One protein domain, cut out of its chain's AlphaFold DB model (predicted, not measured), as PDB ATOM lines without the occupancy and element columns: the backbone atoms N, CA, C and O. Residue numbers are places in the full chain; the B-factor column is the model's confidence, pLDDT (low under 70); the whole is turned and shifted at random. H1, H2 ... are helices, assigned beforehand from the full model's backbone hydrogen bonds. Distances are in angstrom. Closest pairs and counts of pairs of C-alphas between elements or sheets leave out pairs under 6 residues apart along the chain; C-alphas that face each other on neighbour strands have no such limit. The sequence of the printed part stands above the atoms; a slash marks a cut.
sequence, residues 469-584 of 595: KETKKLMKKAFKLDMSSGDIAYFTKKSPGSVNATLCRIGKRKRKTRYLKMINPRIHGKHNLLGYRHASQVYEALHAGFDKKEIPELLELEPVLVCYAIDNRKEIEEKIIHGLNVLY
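Overview. This is residues 469 to 584 of the 595 residues of an uncharacterized protein of Euryarchaeota archaeon SM23-78 (UniProt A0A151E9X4). Two small groups of helices, H1 to H3 at one end and H4 to H6 at the other, are bridged along one side by the longest helix, H7. Between H3 and H4, residues 507 to 531 form a long link with a loop, its base tied by a short antiparallel pairing of residues 517 to 518 with 529 to 530. The 116 printed residues include seven named helices, H1 to H7 in chain order, and no named strand: all helix. The whole is compact, with a radius of gyration of the C-alphas of 14.6 A and spans of 43 by 33 by 23 A.

Arrangement. Start at H1, residues 469 to 478, which touches H3, residues 496 to 506, about perpendicular at 89 degrees; their closest C-alphas, Met 475 and Leu 503, are 6.7 A apart. H2, residues 485 to 492, touches H3, closest at C-alphas 486 and 496, 5.0 A. The hub is H4, residues 532 to 543, touching H2 with 532 to 533 alone, closest at C-alphas 487 and 533, 4.9 A. H4 also touches H5, residues 551 to 555, closest at C-alphas 538 and 551, 6.7 A, and H6, residues 559 to 567, closest at C-alphas 535 and 565, 5.7 A. In H7, residues 569 to 583, look at 572 to 576, which alone touch H4, closest at C-alphas 532 and 576, 6.7 A. Residues 579 to 583 alone touch H1, at a shallow tilt of 26 degrees, opposite ways, closest at C-alphas 474 and 583, 6.1 A. In all seven helices every O i to N i+4 pair is within hydrogen-bond range.

Along the chain. Find C-alpha 469 at (42.064, -18.201, 2.536), where H1 begins. H3 runs 15.4 A, H4 16.3 A and H7 20.6 A, ending at C-alpha 583, (45.184, -22.661, 15.722).

Size, cuts and confidence. The C-alphas farthest apart, Lys 469 and Lys 549, are 43.8 A apart. The printed part has no cut; the long link is H3 to H4, and pLDDT is under 70 at residues 511 to 513 and 524 to 526.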
ATOM      1  N   LYS A 469      42.179 -16.754   2.367       80.44
ATOM      2  CA  LYS A 469      42.064 -18.201   2.536       80.44
ATOM      3  C   LYS A 469      42.743 -18.704   3.807       80.44
ATOM      4  O   LYS A 469      42.106 -19.470   4.521       80.44
ATOM      5  N   GLU A 470      43.963 -18.279   4.133       81.94
ATOM      6  CA  GLU A 470      44.649 -18.695   5.369       81.94
ATOM      7  C   GLU A 470      43.929 -18.172   6.604       81.94
ATOM      8  O   GLU A 470      43.614 -18.943   7.507       81.94
ATOM      9  N   THR A 471      43.563 -16.887   6.603       84.19
ATOM     10  CA  THR A 471      42.816 -16.303   7.726       84.19
ATOM     11  C   THR A 471      41.459 -16.992   7.879       84.19
ATOM     12  O   THR A 471      41.049 -17.320   8.987       84.19
ATOM     13  N   LYS A 472      40.762 -17.296   6.777       88.81
ATOM     14  CA  LYS A 472      39.487 -18.025   6.807       88.81
ATOM     15  C   LYS A 472      39.665 -19.473   7.267       88.81
ATOM     16  O   LYS A 472      38.825 -19.952   8.020       88.81
ATOM     17  N   LYS A 473      40.736 -20.167   6.859       92.50
ATOM     18  CA  LYS A 473      41.081 -21.514   7.353       92.50
ATOM     19  C   LYS A 473      41.345 -21.480   8.860       92.50
ATOM     20  O   LYS A 473      40.748 -22.272   9.582       92.50
ATOM     21  N   LEU A 474      42.152 -20.530   9.334       93.69
ATOM     22  CA  LEU A 474      42.432 -20.324  10.755       93.69
ATOM     23  C   LEU A 474      41.149 -20.027  11.541       93.69
ATOM     24  O   LEU A 474      40.886 -20.667  12.549       93.69
ATOM     25  N   MET A 475      40.292 -19.132  11.042       95.19
ATOM     26  CA  MET A 475      39.026 -18.794  11.702       95.19
ATOM     27  C   MET A 475      38.022 -19.953  11.691       95.19
ATOM     28  O   MET A 475      37.276 -20.109  12.650       95.19
ATOM     29  N   LYS A 476      38.018 -20.806  10.657       95.25
ATOM     30  CA  LYS A 476      37.225 -22.048  10.649       95.25
ATOM     31  C   LYS A 476      37.692 -23.036  11.719       95.25
ATOM     32  O   LYS A 476      36.852 -23.699  12.318       95.25
ATOM     33  N   LYS A 477      39.002 -23.126  11.969       95.50
ATOM     34  CA  LYS A 477      39.552 -23.919  13.079       95.50
ATOM     35  C   LYS A 477      39.166 -23.294  14.423       95.50
ATOM     36  O   LYS A 477      38.565 -23.965  15.254       95.50
ATOM     37  N   ALA A 478      39.380 -21.986  14.570       94.88
ATOM     38  CA  ALA A 478      39.042 -21.222  15.772       94.88
ATOM     39  C   ALA A 478      37.544 -21.263  16.124       94.88
ATOM     40  O   ALA A 478      37.179 -21.206  17.292       94.88
ATOM     41  N   PHE A 479      36.664 -21.389  15.126       95.00
ATOM     42  CA  PHE A 479      35.216 -21.490  15.324       95.00
ATOM     43  C   PHE A 479      34.810 -22.696  16.182       95.00
ATOM     44  O   PHE A 479      33.816 -22.612  16.905       95.00
ATOM     45  N   LYS A 480      35.581 -23.789  16.112       93.56
ATOM     46  CA  LYS A 480      35.348 -25.018  16.883       93.56
ATOM     47  C   LYS A 480      35.830 -24.922  18.332       93.56
ATOM     48  O   LYS A 480      35.407 -25.729  19.150       93.56
ATOM     49  N   LEU A 481      36.700 -23.961  18.640       93.75
ATOM     50  CA  LEU A 481      37.234 -23.780  19.985       93.75
ATOM     51  C   LEU A 481      36.173 -23.215  20.916       93.75
ATOM     52  O   LEU A 481      35.274 -22.492  20.489       93.75
ATOM     53  N   ASP A 482      36.313 -23.489  22.205       92.38
ATOM     54  CA  ASP A 482      35.439 -22.962  23.252       92.38
ATOM     55  C   ASP A 482      35.994 -21.667  23.865       92.38
ATOM     56  O   ASP A 482      36.095 -21.515  25.074       92.38
ATOM     57  N   MET A 483      36.444 -20.748  23.006       94.06
ATOM     58  CA  MET A 483      37.128 -19.511  23.402       94.06
ATOM     59  C   MET A 483      36.355 -18.267  22.963       94.06
ATOM     60  O   MET A 483      35.709 -18.264  21.905       94.06
ATOM     61  N   SER A 484      36.417 -17.179  23.732       93.94
ATOM     62  CA  SER A 484      35.766 -15.931  23.333       93.94
ATOM     63  C   SER A 484      36.436 -15.334  22.086       93.94
ATOM     64  O   SER A 484      37.574 -15.655  21.738       93.94
ATOM     65  N   SER A 485      35.748 -14.427  21.384       93.44
ATOM     66  CA  SER A 485      36.369 -13.695  20.270       93.44
ATOM     67  C   SER A 485      37.560 -12.841  20.718       93.44
ATOM     68  O   SER A 485      38.429 -12.566  19.899       93.44
ATOM     69  N   GLY A 486      37.594 -12.424  21.991       93.50
ATOM     70  CA  GLY A 486      38.720 -11.705  22.588       93.50
ATOM     71  C   GLY A 486      39.938 -12.605  22.798       93.50
ATOM     72  O   GLY A 486      41.041 -12.217  22.426       93.50
ATOM     73  N   ASP A 487      39.726 -13.825  23.291       95.56
ATOM     74  CA  ASP A 487      40.799 -14.810  23.484       95.56
ATOM     75  C   ASP A 487      41.390 -15.257  22.144       95.56
ATOM     76  O   ASP A 487      42.599 -15.223  21.938       95.56
ATOM     77  N   ILE A 488      40.532 -15.592  21.172       95.88
ATOM     78  CA  ILE A 488      40.983 -15.960  19.823       95.88
ATOM     79  C   ILE A 488      41.753 -14.795  19.184       95.88
ATOM     80  O   ILE A 488      42.753 -15.010  18.504       95.88
ATOM     81  N   ALA A 489      41.307 -13.554  19.387       94.62
ATOM     82  CA  ALA A 489      41.996 -12.367  18.889       94.62
ATOM     83  C   ALA A 489      43.397 -12.197  19.491       94.62
ATOM     84  O   ALA A 489      44.326 -11.916  18.733       94.62
ATOM     85  N   TYR A 490      43.550 -12.436  20.797       95.75
ATOM     86  CA  TYR A 490      44.845 -12.449  21.478       95.75
ATOM     87  C   TYR A 490      45.792 -13.469  20.841       95.75
ATOM     88  O   TYR A 490      46.828 -13.090  20.295       95.75
ATOM     89  N   PHE A 491      45.378 -14.738  20.780       96.19
ATOM     90  CA  PHE A 491      46.230 -15.799  20.245       96.19
ATOM     91  C   PHE A 491      46.500 -15.667  18.743       96.19
ATOM     92  O   PHE A 491      47.553 -16.058  18.266       96.19
ATOM     93  N   THR A 492      45.586 -15.084  17.965       93.88
ATOM     94  CA  THR A 492      45.797 -14.905  16.517       93.88
ATOM     95  C   THR A 492      46.455 -13.575  16.143       93.88
ATOM     96  O   THR A 492      46.666 -13.318  14.951       93.88
ATOM     97  N   LYS A 493      46.768 -12.720  17.129       91.19
ATOM     98  CA  LYS A 493      47.242 -11.337  16.937       91.19
ATOM     99  C   LYS A 493      46.332 -10.548  15.972       91.19
ATOM    100  O   LYS A 493      46.791  -9.854  15.062       91.19
ATOM    101  N   LYS A 494      45.008 -10.697  16.121       89.50
ATOM    102  CA  LYS A 494      43.966 -10.004  15.330       89.50
ATOM    103  C   LYS A 494      43.112  -9.118  16.233       89.50
ATOM    104  O   LYS A 494      43.106  -9.277  17.443       89.50
ATOM    105  N   SER A 495      42.340  -8.196  15.653       87.75
ATOM    106  CA  SER A 495      41.396  -7.404  16.451       87.75
ATOM    107  C   SER A 495      40.168  -8.242  16.863       87.75
ATOM    108  O   SER A 495      39.627  -8.974  16.022       87.75
ATOM    109  N   PRO A 496      39.658  -8.101  18.105       89.56
ATOM    110  CA  PRO A 496      38.467  -8.818  18.574       89.56
ATOM    111  C   PRO A 496      37.244  -8.630  17.675       89.56
ATOM    112  O   PRO A 496      36.519  -9.584  17.403       89.56
ATOM    113  N   GLY A 497      37.042  -7.414  17.152       86.69
ATOM    114  CA  GLY A 497      35.950  -7.113  16.227       86.69
ATOM    115  C   GLY A 497      36.054  -7.873  14.902       86.69
ATOM    116  O   GLY A 497      35.051  -8.391  14.415       86.69
ATOM    117  N   SER A 498      37.264  -8.002  14.342       85.38
ATOM    118  CA  SER A 498      37.496  -8.747  13.095       85.38
ATOM    119  C   SER A 498      37.257 -10.246  13.278       85.38
ATOM    120  O   SER A 498      36.575 -10.876  12.461       85.38
ATOM    121  N   VAL A 499      37.756 -10.808  14.385       91.94
ATOM    122  CA  VAL A 499      37.514 -12.207  14.755       91.94
ATOM    123  C   VAL A 499      36.020 -12.443  14.946       91.94
ATOM    124  O   VAL A 499      35.460 -13.317  14.291       91.94
ATOM    125  N   ASN A 500      35.346 -11.623  15.755       92.12
ATOM    126  CA  ASN A 500      33.913 -11.761  16.007       92.12
ATOM    127  C   ASN A 500      33.086 -11.680  14.715       92.12
ATOM    128  O   ASN A 500      32.263 -12.557  14.456       92.12
ATOM    129  N   ALA A 501      33.344 -10.680  13.866       86.94
ATOM    130  CA  ALA A 501      32.654 -10.527  12.587       86.94
ATOM    131  C   ALA A 501      32.885 -11.728  11.658       86.94
ATOM    132  O   ALA A 501      31.967 -12.162  10.963       86.94
ATOM    133  N   THR A 502      34.096 -12.292  11.647       90.56
ATOM    134  CA  THR A 502      34.411 -13.466  10.824       90.56
ATOM    135  C   THR A 502      33.739 -14.726  11.360       90.56
ATOM    136  O   THR A 502      33.138 -15.460  10.581       90.56
ATOM    137  N   LEU A 503      33.774 -14.954  12.675       92.56
ATOM    138  CA  LEU A 503      33.104 -16.090  13.310       92.56
ATOM    139  C   LEU A 503      31.584 -16.033  13.107       92.56
ATOM    140  O   LEU A 503      30.996 -17.046  12.742       92.56
ATOM    141  N   CYS A 504      30.963 -14.853  13.235       89.81
ATOM    142  CA  CYS A 504      29.527 -14.673  12.984       89.81
ATOM    143  C   CYS A 504      29.128 -15.009  11.538       89.81
ATOM    144  O   CYS A 504      28.040 -15.527  11.312       89.81
ATOM    145  N   ARG A 505      30.004 -14.746  10.555       90.69
ATOM    146  CA  ARG A 505      29.776 -15.133   9.148       90.69
ATOM    147  C   ARG A 505      29.951 -16.630   8.894       90.69
ATOM    148  O   ARG A 505      29.418 -17.125   7.909       90.69
ATOM    149  N   ILE A 506      30.736 -17.330   9.716       93.88
ATOM    150  CA  ILE A 506      30.925 -18.785   9.601       93.88
ATOM    151  C   ILE A 506      29.690 -19.520  10.134       93.88
ATOM    152  O   ILE A 506      29.284 -20.516   9.544       93.88
ATOM    153  N   GLY A 507      29.077 -19.024  11.212       93.19
ATOM    154  CA  GLY A 507      27.837 -19.572  11.754       93.19
ATOM    155  C   GLY A 507      27.523 -19.071  13.163       93.19
ATOM    156  O   GLY A 507      28.248 -18.259  13.741       93.19
ATOM    157  N   LYS A 508      26.439 -19.582  13.752       90.25
ATOM    158  CA  LYS A 508      26.114 -19.342  15.164       90.25
ATOM    159  C   LYS A 508      26.950 -20.284  16.037       90.25
ATOM    160  O   LYS A 508      26.848 -21.499  15.902       90.25
ATOM    161  N   ARG A 509      27.762 -19.736  16.945       87.31
ATOM    162  CA  ARG A 509      28.416 -20.523  18.006       87.31
ATOM    163  C   ARG A 509      27.423 -20.716  19.152       87.31
ATOM    164  O   ARG A 509      26.690 -19.779  19.477       87.31
ATOM    165  N   LYS A 510      27.399 -21.903  19.772       80.88
ATOM    166  CA  LYS A 510      26.661 -22.101  21.031       80.88
ATOM    167  C   LYS A 510      27.151 -21.040  22.021       80.88
ATOM    168  O   LYS A 510      28.359 -20.865  22.172       80.88
ATOM    169  N   ARG A 511      26.229 -20.293  22.640       68.88
ATOM    170  CA  ARG A 511      26.553 -19.311  23.687       68.88
ATOM    171  C   ARG A 511      27.002 -20.072  24.936       68.88
ATOM    172  O   ARG A 511      26.226 -20.241  25.864       68.88
ATOM    173  N   LYS A 512      28.227 -20.585  24.926       66.50
ATOM    174  CA  LYS A 512      28.885 -21.058  26.139       66.50
ATOM    175  C   LYS A 512      29.371 -19.853  26.942       66.50
ATOM    176  O   LYS A 512      29.511 -18.754  26.386       66.50
ATOM    177  N   THR A 513      29.538 -20.032  28.249       67.88
ATOM    178  CA  THR A 513      30.056 -19.001  29.153       67.88
ATOM    179  C   THR A 513      31.330 -18.410  28.553       67.88
ATOM    180  O   THR A 513      32.270 -19.121  28.217       67.88
ATOM    181  N   ARG A 514      31.340 -17.091  28.327       74.69
ATOM    182  CA  ARG A 514      32.445 -16.402  27.624       74.69
ATOM    183  C   ARG A 514      33.718 -16.285  28.470       74.69
ATOM    184  O   ARG A 514      34.706 -15.747  27.983       74.69
ATOM    185  N   TYR A 515      33.655 -16.719  29.720       86.94
ATOM    186  CA  TYR A 515      34.648 -16.520  30.760       86.94
ATOM    187  C   TYR A 515      34.801 -17.812  31.567       86.94
ATOM    188  O   TYR A 515      33.838 -18.560  31.739       86.94
ATOM    189  N   LEU A 516      36.019 -18.040  32.055       90.06
ATOM    190  CA  LEU A 516      36.373 -19.107  32.989       90.06
ATOM    191  C   LEU A 516      35.820 -18.808  34.385       90.06
ATOM    192  O   LEU A 516      35.255 -19.681  35.034       90.06
ATOM    193  N   LYS A 517      35.944 -17.550  34.821       90.00
ATOM    194  CA  LYS A 517      35.437 -17.052  36.101       90.00
ATOM    195  C   LYS A 517      35.017 -15.593  35.961       90.00
ATOM    196  O   LYS A 517      35.636 -14.833  35.219       90.00
ATOM    197  N   MET A 518      33.959 -15.210  36.668       86.88
ATOM    198  CA  MET A 518      33.489 -13.831  36.766       86.88
ATOM    199  C   MET A 518      33.269 -13.494  38.237       86.88
ATOM    200  O   MET A 518      32.577 -14.239  38.935       86.88
ATOM    201  N   ILE A 519      33.856 -12.392  38.696       83.06
ATOM    202  CA  ILE A 519      33.618 -11.854  40.038       83.06
ATOM    203  C   ILE A 519      32.517 -10.811  39.911       83.06
ATOM    204  O   ILE A 519      32.666  -9.838  39.186       83.06
ATOM    205  N   ASN A 520      31.401 -11.042  40.600       78.62
ATOM    206  CA  ASN A 520      30.241 -10.154  40.636       78.62
ATOM    207  C   ASN A 520      29.643  -9.806  39.243       78.62
ATOM    208  O   ASN A 520      30.033  -8.822  38.613       78.62
ATOM    209  N   PRO A 521      28.608 -10.539  38.781       76.50
ATOM    210  CA  PRO A 521      27.968 -10.311  37.479       76.50
ATOM    211  C   PRO A 521      27.441  -8.884  37.263       76.50
ATOM    212  O   PRO A 521      27.233  -8.468  36.121       76.50
ATOM    213  N   ARG A 522      27.164  -8.159  38.357       76.25
ATOM    214  CA  ARG A 522      26.517  -6.844  38.335       76.25
ATOM    215  C   ARG A 522      27.489  -5.705  38.031       76.25
ATOM    216  O   ARG A 522      27.050  -4.665  37.554       76.25
ATOM    217  N   ILE A 523      28.791  -5.890  38.260       73.81
ATOM    218  CA  ILE A 523      29.794  -4.849  38.010       73.81
ATOM    219  C   ILE A 523      30.365  -5.060  36.609       73.81
ATOM    220  O   ILE A 523      31.244  -5.892  36.380       73.81
ATOM    221  N   HIS A 524      29.831  -4.314  35.645       56.69
ATOM    222  CA  HIS A 524      30.310  -4.330  34.268       56.69
ATOM    223  C   HIS A 524      31.670  -3.622  34.165       56.69
ATOM    224  O   HIS A 524      31.744  -2.406  34.037       56.69
ATOM    225  N   GLY A 525      32.753  -4.400  34.195       65.56
ATOM    226  CA  GLY A 525      34.125  -3.924  34.020       65.56
ATOM    227  C   GLY A 525      35.028  -5.031  33.480       65.56
ATOM    228  O   GLY A 525      34.809  -6.210  33.757       65.56
ATOM    229  N   LYS A 526      36.038  -4.673  32.673       64.38
ATOM    230  CA  LYS A 526      36.982  -5.648  32.085       64.38
ATOM    231  C   LYS A 526      37.806  -6.392  33.147       64.38
ATOM    232  O   LYS A 526      38.185  -7.531  32.898       64.38
ATOM    233  N   HIS A 527      38.010  -5.772  34.308       73.25
ATOM    234  CA  HIS A 527      38.826  -6.281  35.417       73.25
ATOM    235  C   HIS A 527      38.163  -7.430  36.202       73.25
ATOM    236  O   HIS A 527      38.834  -8.152  36.925       73.25
ATOM    237  N   ASN A 528      36.864  -7.676  35.989       83.62
ATOM    238  CA  ASN A 528      36.090  -8.670  36.744       83.62
ATOM    239  C   ASN A 528      35.920 -10.019  36.021       83.62
ATOM    240  O   ASN A 528      35.132 -10.869  36.449       83.62
ATOM    241  N   LEU A 529      36.607 -10.214  34.891       91.00
ATOM    242  CA  LEU A 529      36.402 -11.346  33.987       91.00
ATOM    243  C   LEU A 529      37.720 -12.064  33.682       91.00
ATOM    244  O   LEU A 529      38.608 -11.518  33.024       91.00
ATOM    245  N   LEU A 530      37.810 -13.340  34.055       94.62
ATOM    246  CA  LEU A 530      38.910 -14.210  33.652       94.62
ATOM    247  C   LEU A 530      38.535 -14.960  32.369       94.62
ATOM    248  O   LEU A 530      37.669 -15.836  32.374       94.62
ATOM    249  N   GLY A 531      39.182 -14.605  31.260       95.19
ATOM    250  CA  GLY A 531      39.166 -15.362  30.005       95.19
ATOM    251  C   GLY A 531      40.458 -16.158  29.814       95.19
ATOM    252  O   GLY A 531      41.407 -16.010  30.585       95.19
ATOM    253  N   TYR A 532      40.527 -16.960  28.751       96.75
ATOM    254  CA  TYR A 532      41.740 -17.717  28.415       96.75
ATOM    255  C   TYR A 532      42.934 -16.812  28.095       96.75
ATOM    256  O   TYR A 532      44.066 -17.181  28.388       96.75
ATOM    257  N   ARG A 533      42.692 -15.614  27.543       95.94
ATOM    258  CA  ARG A 533      43.717 -14.579  27.363       95.94
ATOM    259  C   ARG A 533      44.374 -14.215  28.694       95.94
ATOM    260  O   ARG A 533      45.588 -14.268  28.797       95.94
ATOM    261  N   HIS A 534      43.573 -13.832  29.687       96.44
ATOM    262  CA  HIS A 534      44.095 -13.371  30.974       96.44
ATOM    263  C   HIS A 534      44.818 -14.505  31.707       96.44
ATOM    264  O   HIS A 534      45.911 -14.296  32.211       96.44
ATOM    265  N   ALA A 535      44.269 -15.726  31.680       97.31
ATOM    266  CA  ALA A 535      44.945 -16.890  32.251       97.31
ATOM    267  C   ALA A 535      46.300 -17.174  31.570       97.31
ATOM    268  O   ALA A 535      47.291 -17.401  32.253       97.31
ATOM    269  N   SER A 536      46.364 -17.087  30.236       97.88
ATOM    270  CA  SER A 536      47.612 -17.212  29.469       97.88
ATOM    271  C   SER A 536      48.669 -16.195  29.918       97.88
ATOM    272  O   SER A 536      49.810 -16.579  30.152       97.88
ATOM    273  N   GLN A 537      48.272 -14.934  30.120       97.56
ATOM    274  CA  GLN A 537      49.158 -13.868  30.606       97.56
ATOM    275  C   GLN A 537      49.622 -14.098  32.054       97.56
ATOM    276  O   GLN A 537      50.778 -13.836  32.367       97.56
ATOM    277  N   VAL A 538      48.757 -14.622  32.932       98.00
ATOM    278  CA  VAL A 538      49.141 -15.010  34.303       98.00
ATOM    279  C   VAL A 538      50.226 -16.090  34.272       98.00
ATOM    280  O   VAL A 538      51.212 -15.992  34.996       98.00
ATOM    281  N   TYR A 539      50.081 -17.107  33.418       98.25
ATOM    282  CA  TYR A 539      51.078 -18.175  33.300       98.25
ATOM    283  C   TYR A 539      52.383 -17.706  32.657       98.25
ATOM    284  O   TYR A 539      53.449 -18.168  33.055       98.25
ATOM    285  N   GLU A 540      52.306 -16.788  31.694       98.06
ATOM    286  CA  GLU A 540      53.473 -16.139  31.095       98.06
ATOM    287  C   GLU A 540      54.254 -15.328  32.142       98.06
ATOM    288  O   GLU A 540      55.468 -15.477  32.243       98.06
ATOM    289  N   ALA A 541      53.565 -14.551  32.985       97.88
ATOM    290  CA  ALA A 541      54.192 -13.796  34.071       97.88
ATOM    291  C   ALA A 541      54.836 -14.715  35.125       97.88
ATOM    292  O   ALA A 541      55.981 -14.498  35.511       97.88
ATOM    293  N   LEU A 542      54.156 -15.795  35.528       97.75
ATOM    294  CA  LEU A 542      54.751 -16.799  36.422       97.75
ATOM    295  C   LEU A 542      56.004 -17.437  35.818       97.75
ATOM    296  O   LEU A 542      56.991 -17.642  36.516       97.75
ATOM    297  N   HIS A 543      55.976 -17.751  34.521       97.69
ATOM    298  CA  HIS A 543      57.132 -18.309  33.822       97.69
ATOM    299  C   HIS A 543      58.290 -17.305  33.724       97.69
ATOM    300  O   HIS A 543      59.451 -17.701  33.724       97.69
ATOM    301  N   ALA A 544      57.988 -16.009  33.660       97.44
ATOM    302  CA  ALA A 544      58.979 -14.939  33.708       97.44
ATOM    303  C   ALA A 544      59.520 -14.657  35.127       97.44
ATOM    304  O   ALA A 544      60.412 -13.825  35.268       97.44
ATOM    305  N   GLY A 545      59.023 -15.355  36.156       97.75
ATOM    306  CA  GLY A 545      59.512 -15.255  37.534       97.75
ATOM    307  C   GLY A 545      58.807 -14.213  38.405       97.75
ATOM    308  O   GLY A 545      59.288 -13.953  39.501       97.75
ATOM    309  N   PHE A 546      57.689 -13.630  37.954       97.94
ATOM    310  CA  PHE A 546      56.898 -12.708  38.777       97.94
ATOM    311  C   PHE A 546      56.165 -13.444  39.900       97.94
ATOM    312  O   PHE A 546      55.581 -14.516  39.691       97.94
ATOM    313  N   ASP A 547      56.117 -12.824  41.076       97.81
ATOM    314  CA  ASP A 547      55.453 -13.390  42.241       97.81
ATOM    315  C   ASP A 547      53.927 -13.289  42.148       97.81
ATOM    316  O   ASP A 547      53.351 -12.361  41.575       97.81
ATOM    317  N   LYS A 548      53.224 -14.216  42.816       97.38
ATOM    318  CA  LYS A 548      51.744 -14.241  42.849       97.38
ATOM    319  C   LYS A 548      51.119 -12.924  43.329       97.38
ATOM    320  O   LYS A 548      49.965 -12.660  43.004       97.38
ATOM    321  N   LYS A 549      51.853 -12.134  44.122       97.56
ATOM    322  CA  LYS A 549      51.415 -10.830  44.642       97.56
ATOM    323  C   LYS A 549      51.618  -9.684  43.644       97.56
ATOM    324  O   LYS A 549      50.875  -8.717  43.715       97.56
ATOM    325  N   GLU A 550      52.562  -9.813  42.716       97.62
ATOM    326  CA  GLU A 550      52.908  -8.787  41.718       97.62
ATOM    327  C   GLU A 550      52.032  -8.892  40.464       97.62
ATOM    328  O   GLU A 550      51.670  -7.895  39.846       97.62
ATOM    329  N   ILE A 551      51.637 -10.117  40.096       97.81
ATOM    330  CA  ILE A 551      50.844 -10.389  38.889       97.81
ATOM    331  C   ILE A 551      49.507  -9.617  38.830       97.81
ATOM    332  O   ILE A 551      49.175  -9.128  37.747       97.81
ATOM    333  N   PRO A 552      48.715  -9.496  39.919       97.12
ATOM    334  CA  PRO A 552      47.481  -8.709  39.909       97.12
ATOM    335  C   PRO A 552      47.713  -7.251  39.499       97.12
ATOM    336  O   PRO A 552      46.962  -6.723  38.682       97.12
ATOM    337  N   GLU A 553      48.778  -6.633  40.015       96.38
ATOM    338  CA  GLU A 553      49.160  -5.257  39.693       96.38
ATOM    339  C   GLU A 553      49.663  -5.153  38.249       96.38
ATOM    340  O   GLU A 553      49.163  -4.332  37.482       96.38
ATOM    341  N   LEU A 554      50.558  -6.059  37.835       97.00
ATOM    342  CA  LEU A 554      51.125  -6.095  36.483       97.00
ATOM    343  C   LEU A 554      50.059  -6.216  35.383       97.00
ATOM    344  O   LEU A 554      50.206  -5.645  34.301       97.00
ATOM    345  N   LEU A 555      49.011  -7.004  35.628       94.94
ATOM    346  CA  LEU A 555      47.968  -7.299  34.641       94.94
ATOM    347  C   LEU A 555      46.680  -6.492  34.847       94.94
ATOM    348  O   LEU A 555      45.740  -6.678  34.071       94.94
ATOM    349  N   GLU A 556      46.626  -5.632  35.869       94.75
ATOM    350  CA  GLU A 556      45.415  -4.924  36.307       94.75
ATOM    351  C   GLU A 556      44.223  -5.887  36.504       94.75
ATOM    352  O   GLU A 556      43.106  -5.655  36.022       94.75
ATOM    353  N   LEU A 557      44.469  -7.020  37.167       94.12
ATOM    354  CA  LEU A 557      43.470  -8.049  37.458       94.12
ATOM    355  C   LEU A 557      43.184  -8.116  38.953       94.12
ATOM    356  O   LEU A 557      44.081  -7.986  39.779       94.12
ATOM    357  N   GLU A 558      41.937  -8.425  39.305       94.56
ATOM    358  CA  GLU A 558      41.577  -8.705  40.693       94.56
ATOM    359  C   GLU A 558      42.384  -9.904  41.234       94.56
ATOM    360  O   GLU A 558      42.398 -10.960  40.581       94.56
ATOM    361  N   PRO A 559      43.003  -9.810  42.429       95.50
ATOM    362  CA  PRO A 559      43.827 -10.882  42.997       95.50
ATOM    363  C   PRO A 559      43.129 -12.246  43.023       95.50
ATOM    364  O   PRO A 559      43.733 -13.274  42.721       95.50
ATOM    365  N   VAL A 560      41.819 -12.258  43.283       95.25
ATOM    366  CA  VAL A 560      40.992 -13.474  43.301       95.25
ATOM    367  C   VAL A 560      40.954 -14.175  41.933       95.25
ATOM    368  O   VAL A 560      40.905 -15.404  41.880       95.25
ATOM    369  N   LEU A 561      40.995 -13.438  40.815       95.56
ATOM    370  CA  LEU A 561      41.054 -14.036  39.473       95.56
ATOM    371  C   LEU A 561      42.420 -14.659  39.189       95.56
ATOM    372  O   LEU A 561      42.480 -15.713  38.555       95.56
ATOM    373  N   VAL A 562      43.498 -14.020  39.657       96.75
ATOM    374  CA  VAL A 562      44.865 -14.544  39.537       96.75
ATOM    375  C   VAL A 562      44.995 -15.833  40.342       96.75
ATOM    376  O   VAL A 562      45.390 -16.852  39.777       96.75
ATOM    377  N   CYS A 563      44.569 -15.837  41.609       96.94
ATOM    378  CA  CYS A 563      44.516 -17.049  42.433       96.94
ATOM    379  C   CYS A 563      43.708 -18.152  41.745       96.94
ATOM    380  O   CYS A 563      44.217 -19.251  41.561       96.94
ATOM    381  N   TYR A 564      42.505 -17.840  41.245       97.12
ATOM    382  CA  TYR A 564      41.680 -18.822  40.540       97.12
ATOM    383  C   TYR A 564      42.389 -19.437  39.324       97.12
ATOM    384  O   TYR A 564      42.293 -20.646  39.114       97.12
ATOM    385  N   ALA A 565      43.088 -18.630  38.516       97.62
ATOM    386  CA  ALA A 565      43.854 -19.134  37.378       97.62
ATOM    387  C   ALA A 565      44.972 -20.088  37.833       97.62
ATOM    388  O   ALA A 565      45.145 -21.152  37.250       97.62
ATOM    389  N   ILE A 566      45.690 -19.739  38.902       97.75
ATOM    390  CA  ILE A 566      46.783 -20.548  39.453       97.75
ATOM    391  C   ILE A 566      46.268 -21.864  40.044       97.75
ATOM    392  O   ILE A 566      46.806 -22.925  39.732       97.75
ATOM    393  N   ASP A 567      45.211 -21.808  40.852       97.81
ATOM    394  CA  ASP A 567      44.653 -22.973  41.545       97.81
ATOM    395  C   ASP A 567      44.041 -23.981  40.560       97.81
ATOM    396  O   ASP A 567      44.066 -25.187  40.790       97.81
ATOM    397  N   ASN A 568      43.547 -23.497  39.416       97.75
ATOM    398  CA  ASN A 568      42.962 -24.316  38.351       97.75
ATOM    399  C   ASN A 568      43.902 -24.468  37.142       97.75
ATOM    400  O   ASN A 568      43.445 -24.740  36.025       97.75
ATOM    401  N   ARG A 569      45.218 -24.289  37.343       97.38
ATOM    402  CA  ARG A 569      46.202 -24.224  36.254       97.38
ATOM    403  C   ARG A 569      46.131 -25.426  35.328       97.38
ATOM    404  O   ARG A 569      45.999 -25.232  34.127       97.38
ATOM    405  N   LYS A 570      46.154 -26.646  35.876       97.56
ATOM    406  CA  LYS A 570      46.186 -27.893  35.093       97.56
ATOM    407  C   LYS A 570      45.052 -27.965  34.061       97.56
ATOM    408  O   LYS A 570      45.307 -28.180  32.883       97.56
ATOM    409  N   GLU A 571      43.815 -27.696  34.480       96.94
ATOM    410  CA  GLU A 571      42.646 -27.748  33.590       96.94
ATOM    411  C   GLU A 571      42.650 -26.614  32.551       96.94
ATOM    412  O   GLU A 571      42.334 -26.817  31.373       96.94
ATOM    413  N   ILE A 572      42.977 -25.389  32.975       97.19
ATOM    414  CA  ILE A 572      42.948 -24.217  32.093       97.19
ATOM    415  C   ILE A 572      44.086 -24.292  31.063       97.19
ATOM    416  O   ILE A 572      43.869 -23.990  29.888       97.19
ATOM    417  N   GLU A 573      45.280 -24.701  31.488       97.56
ATOM    418  CA  GLU A 573      46.478 -24.860  30.662       97.56
ATOM    419  C   GLU A 573      46.249 -25.875  29.541       97.56
ATOM    420  O   GLU A 573      46.458 -25.536  28.374       97.56
ATOM    421  N   GLU A 574      45.707 -27.056  29.852       97.31
ATOM    422  CA  GLU A 574      45.362 -28.076  28.852       97.31
ATOM    423  C   GLU A 574      44.425 -27.524  27.762       97.31
ATOM    424  O   GLU A 574      44.649 -27.736  26.566       97.31
ATOM    425  N   LYS A 575      43.406 -26.742  28.147       96.88
ATOM    426  CA  LYS A 575      42.470 -26.116  27.195       96.88
ATOM    427  C   LYS A 575      43.134 -25.037  26.337       96.88
ATOM    428  O   LYS A 575      42.826 -24.941  25.144       96.88
ATOM    429  N   ILE A 576      44.028 -24.226  26.910       97.38
ATOM    430  CA  ILE A 576      44.766 -23.204  26.153       97.38
ATOM    431  C   ILE A 576      45.724 -23.867  25.166       97.38
ATOM    432  O   ILE A 576      45.688 -23.528  23.984       97.38
ATOM    433  N   ILE A 577      46.517 -24.840  25.619       97.75
ATOM    434  CA  ILE A 577      47.462 -25.591  24.785       97.75
ATOM    435  C   ILE A 577      46.720 -26.296  23.647       97.75
ATOM    436  O   ILE A 577      47.116 -26.177  22.485       97.75
ATOM    437  N   HIS A 578      45.595 -26.957  23.936       97.38
ATOM    438  CA  HIS A 578      44.746 -27.545  22.901       97.38
ATOM    439  C   HIS A 578      44.285 -26.492  21.880       97.38
ATOM    440  O   HIS A 578      44.392 -26.704  20.671       97.38
ATOM    441  N   GLY A 579      43.821 -25.329  22.349       96.38
ATOM    442  CA  GLY A 579      43.430 -24.218  21.485       96.38
ATOM    443  C   GLY A 579      44.567 -23.716  20.594       96.38
ATOM    444  O   GLY A 579      44.366 -23.538  19.391       96.38
ATOM    445  N   LEU A 580      45.766 -23.540  21.153       97.19
ATOM    446  CA  LEU A 580      46.964 -23.133  20.419       97.19
ATOM    447  C   LEU A 580      47.352 -24.164  19.357       97.19
ATOM    448  O   LEU A 580      47.538 -23.787  18.203       97.19
ATOM    449  N   ASN A 581      47.358 -25.456  19.691       96.56
ATOM    450  CA  ASN A 581      47.651 -26.537  18.745       96.56
ATOM    451  C   ASN A 581      46.593 -26.636  17.624       96.56
ATOM    452  O   ASN A 581      46.920 -26.931  16.475       96.56
ATOM    453  N   VAL A 582      45.321 -26.325  17.901       96.12
ATOM    454  CA  VAL A 582      44.280 -26.229  16.860       96.12
ATOM    455  C   VAL A 582      44.505 -25.019  15.946       96.12
ATOM    456  O   VAL A 582      44.312 -25.121  14.730       96.12
ATOM    457  N   LEU A 583      44.890 -23.867  16.501       95.62
ATOM    458  CA  LEU A 583      45.184 -22.661  15.722       95.62
ATOM    459  C   LEU A 583      46.458 -22.837  14.878       95.62
ATOM    460  O   LEU A 583      46.468 -22.470  13.699       95.62
ATOM    461  N   TYR A 584      47.485 -23.467  15.441       95.38
ATOM    462  CA  TYR A 584      48.828 -23.602  14.886       95.38
ATOM    463  C   TYR A 584      49.285 -25.071  14.865       95.38
ATOM    464  O   TYR A 584      50.237 -25.424  15.544       95.38
TER     465      TYR A 584